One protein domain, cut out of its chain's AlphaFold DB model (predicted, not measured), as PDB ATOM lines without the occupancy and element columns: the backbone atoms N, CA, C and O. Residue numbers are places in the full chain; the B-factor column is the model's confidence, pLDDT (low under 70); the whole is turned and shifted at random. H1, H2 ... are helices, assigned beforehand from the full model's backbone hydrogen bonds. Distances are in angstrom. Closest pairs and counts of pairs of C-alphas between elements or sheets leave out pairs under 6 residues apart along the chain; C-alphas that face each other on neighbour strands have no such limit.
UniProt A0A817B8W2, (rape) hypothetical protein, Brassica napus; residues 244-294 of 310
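AT A GLANCE: This is residues 244 to 294 of the 310 residues of the protein "(rape) hypothetical protein" of Brassica napus (UniProt A0A817B8W2). Three helices make a loose triangle: H1 is one side, H2, just as long at 16 residues, folds back from the end of H1, and H3 returns to residues 244 to 251 of H1. The corner between H2 and H3, residues 275 to 281, sticks out. The printed part has 51 residues with three named helices, H1, H2, H3 in order, and no named strand; it is all helix and loose, with a radius of gyration of the C-alphas of 12.3 A and spans of 37 by 19 by 14 A.

HOW THE PARTS SIT: Start with H1, residues 244 to 259; its residues 255 to 259 touch H2, residues 264 to 279, closest at the C-alphas of Leu 259 and Ala 267, 6.2 A. They form a helical hairpin, opposite ways at a shallow tilt of 25 degrees. H3, residues 282 to 294, touches residues 244 to 251 of H1, closest at the C-alphas of Val 247 and Ala 287, 5.9 A, opposite ways at a steep tilt of 48 degrees. H2 and H3 are close but not clearly touching, the closest C-alphas, Ser 277 and Val 283, being 7.6 A apart. In H1, H2 and H3 every O i to N i+4 pair is within hydrogen-bond range.

IN THESE COORDINATES: Find C-alpha 244 at (204.476, 149.538, 176.429); H1 runs 22.7 A from there, H2 22.6 A, and H3 18.3 A to C-alpha 294 at (205.750, 160.930, 177.320).

THE WHOLE: The farthest C-alphas, Pro 264 and Lys 294, are 37.9 A apart. The printed part has no cut, both links are tight, and no printed residue is under 70 in pLDDT.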
ATOM      1  N   LYS A 244     203.327 150.078 175.692       91.44
ATOM      2  CA  LYS A 244     204.476 149.538 176.429       91.44
ATOM      3  C   LYS A 244     205.174 148.434 175.637       91.44
ATOM      4  O   LYS A 244     206.398 148.385 175.623       91.44
ATOM      5  N   GLU A 245     204.387 147.598 174.973       92.31
ATOM      6  CA  GLU A 245     204.862 146.532 174.098       92.31
ATOM      7  C   GLU A 245     205.710 147.073 172.945       92.31
ATOM      8  O   GLU A 245     206.838 146.624 172.784       92.31
ATOM      9  N   GLN A 246     205.255 148.126 172.254       92.38
ATOM     10  CA  GLN A 246     206.030 148.739 171.172       92.38
ATOM     11  C   GLN A 246     207.378 149.277 171.661       92.38
ATOM     12  O   GLN A 246     208.391 149.141 170.986       92.38
ATOM     13  N   VAL A 247     207.413 149.891 172.849       93.12
ATOM     14  CA  VAL A 247     208.670 150.401 173.417       93.12
ATOM     15  C   VAL A 247     209.617 149.254 173.779       93.12
ATOM     16  O   VAL A 247     210.821 149.376 173.575       93.12
ATOM     17  N   LEU A 248     209.096 148.146 174.309       94.19
ATOM     18  CA  LEU A 248     209.905 146.964 174.604       94.19
ATOM     19  C   LEU A 248     210.441 146.315 173.323       94.19
ATOM     20  O   LEU A 248     211.610 145.939 173.290       94.19
ATOM     21  N   GLU A 249     209.630 146.241 172.268       94.62
ATOM     22  CA  GLU A 249     210.048 145.740 170.957       94.62
ATOM     23  C   GLU A 249     211.150 146.617 170.342       94.62
ATOM     24  O   GLU A 249     212.196 146.097 169.951       94.62
ATOM     25  N   ASP A 250     210.976 147.946 170.354       94.25
ATOM     26  CA  ASP A 250     211.984 148.910 169.889       94.25
ATOM     27  C   ASP A 250     213.323 148.713 170.633       94.25
ATOM     28  O   ASP A 250     214.395 148.668 170.023       94.25
ATOM     29  N   LEU A 251     213.282 148.580 171.967       95.50
ATOM     30  CA  LEU A 251     214.480 148.372 172.792       95.50
ATOM     31  C   LEU A 251     215.129 147.002 172.542       95.50
ATOM     32  O   LEU A 251     216.360 146.887 172.541       95.50
ATOM     33  N   ASN A 252     214.327 145.966 172.294       95.00
ATOM     34  CA  ASN A 252     214.827 144.643 171.941       95.00
ATOM     35  C   ASN A 252     215.524 144.658 170.569       95.00
ATOM     36  O   ASN A 252     216.636 144.149 170.434       95.00
ATOM     37  N   ALA A 253     214.946 145.332 169.571       95.19
ATOM     38  CA  ALA A 253     215.567 145.495 168.256       95.19
ATOM     39  C   ALA A 253     216.943 146.183 168.348       95.19
ATOM     40  O   ALA A 253     217.913 145.736 167.729       95.19
ATOM     41  N   VAL A 254     217.063 147.221 169.185       96.50
ATOM     42  CA  VAL A 254     218.351 147.878 169.473       96.50
ATOM     43  C   VAL A 254     219.335 146.913 170.143       96.50
ATOM     44  O   VAL A 254     220.522 146.924 169.818       96.50
ATOM     45  N   THR A 255     218.862 146.048 171.043       96.62
ATOM     46  CA  THR A 255     219.697 145.035 171.709       96.62
ATOM     47  C   THR A 255     220.237 144.014 170.708       96.62
ATOM     48  O   THR A 255     221.435 143.729 170.706       96.62
ATOM     49  N   LEU A 256     219.402 143.532 169.782       95.75
ATOM     50  CA  LEU A 256     219.831 142.639 168.701       95.75
ATOM     51  C   LEU A 256     220.877 143.300 167.792       95.75
ATOM     52  O   LEU A 256     221.890 142.680 167.463       95.75
ATOM     53  N   GLN A 257     220.686 144.575 167.445       96.81
ATOM     54  CA  GLN A 257     221.672 145.345 166.684       96.81
ATOM     55  C   GLN A 257     222.977 145.558 167.468       96.81
ATOM     56  O   GLN A 257     224.063 145.565 166.894       96.81
ATOM     57  N   TYR A 258     222.907 145.723 168.788       97.00
ATOM     58  CA  TYR A 258     224.102 145.817 169.620       97.00
ATOM     59  C   TYR A 258     224.877 144.491 169.646       97.00
ATOM     60  O   TYR A 258     226.110 144.500 169.647       97.00
ATOM     61  N   LEU A 259     224.185 143.351 169.623       96.94
ATOM     62  CA  LEU A 259     224.801 142.023 169.620       96.94
ATOM     63  C   LEU A 259     225.438 141.634 168.278       96.94
ATOM     64  O   LEU A 259     226.335 140.786 168.271       96.94
ATOM     65  N   SER A 260     225.048 142.255 167.160       96.62
ATOM     66  CA  SER A 260     225.655 142.019 165.844       96.62
ATOM     67  C   SER A 260     227.027 142.706 165.718       96.62
ATOM     68  O   SER A 260     227.216 143.717 165.047       96.62
ATOM     69  N   CYS A 261     228.031 142.148 166.396       95.19
ATOM     70  CA  CYS A 261     229.430 142.556 166.272       95.19
ATOM     71  C   CYS A 261     230.247 141.482 165.540       95.19
ATOM     72  O   CYS A 261     230.059 140.291 165.779       95.19
ATOM     73  N   SER A 262     231.159 141.900 164.656       96.50
ATOM     74  CA  SER A 262     232.013 140.999 163.869       96.50
ATOM     75  C   SER A 262     233.196 140.419 164.652       96.50
ATOM     76  O   SER A 262     233.707 139.367 164.276       96.50
ATOM     77  N   ASP A 263     233.638 141.075 165.730       97.00
ATOM     78  CA  ASP A 263     234.711 140.573 166.594       97.00
ATOM     79  C   ASP A 263     234.142 139.582 167.627       97.00
ATOM     80  O   ASP A 263     233.282 139.968 168.429       97.00
ATOM     81  N   PRO A 264     234.611 138.318 167.659       95.31
ATOM     82  CA  PRO A 264     234.110 137.316 168.594       95.31
ATOM     83  C   PRO A 264     234.343 137.688 170.063       95.31
ATOM     84  O   PRO A 264     233.500 137.370 170.904       95.31
ATOM     85  N   THR A 265     235.444 138.375 170.387       97.50
ATOM     86  CA  THR A 265     235.774 138.750 171.773       97.50
ATOM     87  C   THR A 265     234.813 139.821 172.273       97.50
ATOM     88  O   THR A 265     234.201 139.678 173.334       97.50
ATOM     89  N   GLU A 266     234.613 140.865 171.469       97.88
ATOM     90  CA  GLU A 266     233.653 141.925 171.768       97.88
ATOM     91  C   GLU A 266     232.215 141.389 171.775       97.88
ATOM     92  O   GLU A 266     231.443 141.741 172.662       97.88
ATOM     93  N   ALA A 267     231.846 140.477 170.868       94.94
ATOM     94  CA  ALA A 267     230.518 139.862 170.863       94.94
ATOM     95  C   ALA A 267     230.217 139.101 172.167       94.94
ATOM     96  O   ALA A 267     229.113 139.202 172.706       94.94
ATOM     97  N   VAL A 268     231.195 138.368 172.716       97.50
ATOM     98  CA  VAL A 268     231.062 137.713 174.030       97.50
ATOM     99  C   VAL A 268     230.918 138.747 175.146       97.50
ATOM    100  O   VAL A 268     229.998 138.637 175.958       97.50
ATOM    101  N   ALA A 269     231.759 139.785 175.160       98.06
ATOM    102  CA  ALA A 269     231.669 140.849 176.158       98.06
ATOM    103  C   ALA A 269     230.308 141.575 176.113       98.06
ATOM    104  O   ALA A 269     229.725 141.870 177.157       98.06
ATOM    105  N   ARG A 270     229.763 141.819 174.913       98.25
ATOM    106  CA  ARG A 270     228.433 142.414 174.715       98.25
ATOM    107  C   ARG A 270     227.315 141.511 175.210       98.25
ATOM    108  O   ARG A 270     226.472 141.997 175.958       98.25
ATOM    109  N   ARG A 271     227.336 140.218 174.867       97.94
ATOM    110  CA  ARG A 271     226.375 139.231 175.391       97.94
ATOM    111  C   ARG A 271     226.359 139.223 176.917       97.94
ATOM    112  O   ARG A 271     225.287 139.262 177.507       97.94
ATOM    113  N   GLN A 272     227.531 139.268 177.551       97.81
ATOM    114  CA  GLN A 272     227.619 139.319 179.010       97.81
ATOM    115  C   GLN A 272     227.024 140.609 179.593       97.81
ATOM    116  O   GLN A 272     226.318 140.562 180.599       97.81
ATOM    117  N   ARG A 273     227.276 141.768 178.966       97.94
ATOM    118  CA  ARG A 273     226.671 143.045 179.385       97.94
ATOM    119  C   ARG A 273     225.149 143.030 179.243       97.94
ATOM    120  O   ARG A 273     224.470 143.479 180.162       97.94
ATOM    121  N   VAL A 274     224.632 142.495 178.135       97.69
ATOM    122  CA  VAL A 274     223.187 142.358 177.898       97.69
ATOM    123  C   VAL A 274     222.562 141.461 178.962       97.69
ATOM    124  O   VAL A 274     221.656 141.911 179.654       97.69
ATOM    125  N   LEU A 275     223.126 140.277 179.209       97.88
ATOM    126  CA  LEU A 275     222.631 139.346 180.227       97.88
ATOM    127  C   LEU A 275     222.599 139.972 181.631       97.88
ATOM    128  O   LEU A 275     221.613 139.846 182.353       97.88
ATOM    129  N   ASN A 276     223.646 140.711 182.014       97.44
ATOM    130  CA  ASN A 276     223.667 141.433 183.290       97.44
ATOM    131  C   ASN A 276     222.591 142.537 183.343       97.44
ATOM    132  O   ASN A 276     221.986 142.767 184.391       97.44
ATOM    133  N   SER A 277     222.347 143.227 182.226       96.38
ATOM    134  CA  SER A 277     221.319 144.268 182.142       96.38
ATOM    135  C   SER A 277     219.894 143.703 182.187       96.38
ATOM    136  O   SER A 277     219.051 144.279 182.879       96.38
ATOM    137  N   GLU A 278     219.649 142.553 181.556       95.38
ATOM    138  CA  GLU A 278     218.386 141.806 181.621       95.38
ATOM    139  C   GLU A 278     218.124 141.311 183.042       95.38
ATOM    140  O   GLU A 278     217.051 141.554 183.590       95.38
ATOM    141  N   ALA A 279     219.138 140.740 183.704       96.06
ATOM    142  CA  ALA A 279     219.044 140.350 185.110       96.06
ATOM    143  C   ALA A 279     218.704 141.538 186.033       96.06
ATOM    144  O   ALA A 279     218.059 141.367 187.066       96.06
ATOM    145  N   SER A 280     219.109 142.757 185.660       96.44
ATOM    146  CA  SER A 280     218.775 143.980 186.398       96.44
ATOM    147  C   SER A 280     217.411 144.595 186.033       96.44
ATOM    148  O   SER A 280     217.015 145.594 186.651       96.44
ATOM    149  N   GLY A 281     216.703 144.036 185.045       95.75
ATOM    150  CA  GLY A 281     215.442 144.562 184.511       95.75
ATOM    151  C   GLY A 281     215.587 145.959 183.899       95.75
ATOM    152  O   GLY A 281     214.741 146.833 184.118       95.75
ATOM    153  N   LEU A 282     216.728 146.242 183.256       96.19
ATOM    154  CA  LEU A 282     217.041 147.587 182.765       96.19
ATOM    155  C   LEU A 282     216.099 148.004 181.631       96.19
ATOM    156  O   LEU A 282     215.639 149.143 181.613       96.19
ATOM    157  N   VAL A 283     215.774 147.078 180.727       93.69
ATOM    158  CA  VAL A 283     214.915 147.324 179.559       93.69
ATOM    159  C   VAL A 283     213.512 147.748 179.998       93.69
ATOM    160  O   VAL A 283     212.982 148.744 179.507       93.69
ATOM    161  N   GLU A 284     212.938 147.077 180.996       94.62
ATOM    162  CA  GLU A 284     211.620 147.392 181.547       94.62
ATOM    163  C   GLU A 284     211.614 148.736 182.278       94.62
ATOM    164  O   GLU A 284     210.664 149.512 182.134       94.62
ATOM    165  N   LYS A 285     212.678 149.044 183.033       96.62
ATOM    166  CA  LYS A 285     212.847 150.342 183.708       96.62
ATOM    167  C   LYS A 285     212.949 151.480 182.696       96.62
ATOM    168  O   LYS A 285     212.295 152.509 182.863       96.62
ATOM    169  N   THR A 286     213.724 151.290 181.632       95.44
ATOM    170  CA  THR A 286     213.859 152.269 180.551       95.44
ATOM    171  C   THR A 286     212.539 152.452 179.812       95.44
ATOM    172  O   THR A 286     212.126 153.592 179.602       95.44
ATOM    173  N   ALA A 287     211.820 151.370 179.499       94.44
ATOM    174  CA  ALA A 287     210.500 151.451 178.879       94.44
ATOM    175  C   ALA A 287     209.503 152.225 179.760       94.44
ATOM    176  O   ALA A 287     208.827 153.134 179.278       94.44
ATOM    177  N   ALA A 288     209.462 151.934 181.064       93.69
ATOM    178  CA  ALA A 288     208.639 152.671 182.020       93.69
ATOM    179  C   ALA A 288     209.018 154.160 182.081       93.69
ATOM    180  O   ALA A 288     208.137 155.017 182.069       93.69
ATOM    181  N   SER A 289     210.316 154.476 182.074       93.69
ATOM    182  CA  SER A 289     210.816 155.856 182.052       93.69
ATOM    183  C   SER A 289     210.416 156.601 180.775       93.69
ATOM    184  O   SER A 289     210.029 157.767 180.848       93.69
ATOM    185  N   ILE A 290     210.480 155.949 179.608       91.44
ATOM    186  CA  ILE A 290     210.070 156.533 178.322       91.44
ATOM    187  C   ILE A 290     208.570 156.843 178.349       91.44
ATOM    188  O   ILE A 290     208.173 157.966 178.034       91.44
ATOM    189  N   LEU A 291     207.741 155.886 178.779       90.56
ATOM    190  CA  LEU A 291     206.292 156.077 178.885       90.56
ATOM    191  C   LEU A 291     205.937 157.192 179.873       90.56
ATOM    192  O   LEU A 291     205.117 158.049 179.549       90.56
ATOM    193  N   ALA A 292     206.593 157.226 181.037       88.56
ATOM    194  CA  ALA A 292     206.393 158.264 182.045       88.56
ATOM    195  C   ALA A 292     206.798 159.655 181.534       88.56
ATOM    196  O   ALA A 292     206.101 160.631 181.794       88.56
ATOM    197  N   SER A 293     207.893 159.754 180.773       85.94
ATOM    198  CA  SER A 293     208.332 161.023 180.176       85.94
ATOM    199  C   SER A 293     207.391 161.537 179.083       85.94
ATOM    200  O   SER A 293     207.336 162.740 178.838       85.94
ATOM    201  N   LYS A 294     206.657 160.627 178.430       79.12
ATOM    202  CA  LYS A 294     205.750 160.930 177.320       79.12
ATOM    203  C   LYS A 294     204.322 161.228 177.781       79.12
ATOM    204  O   LYS A 294     203.554 161.782 176.996       79.12
TER     205      LYS A 294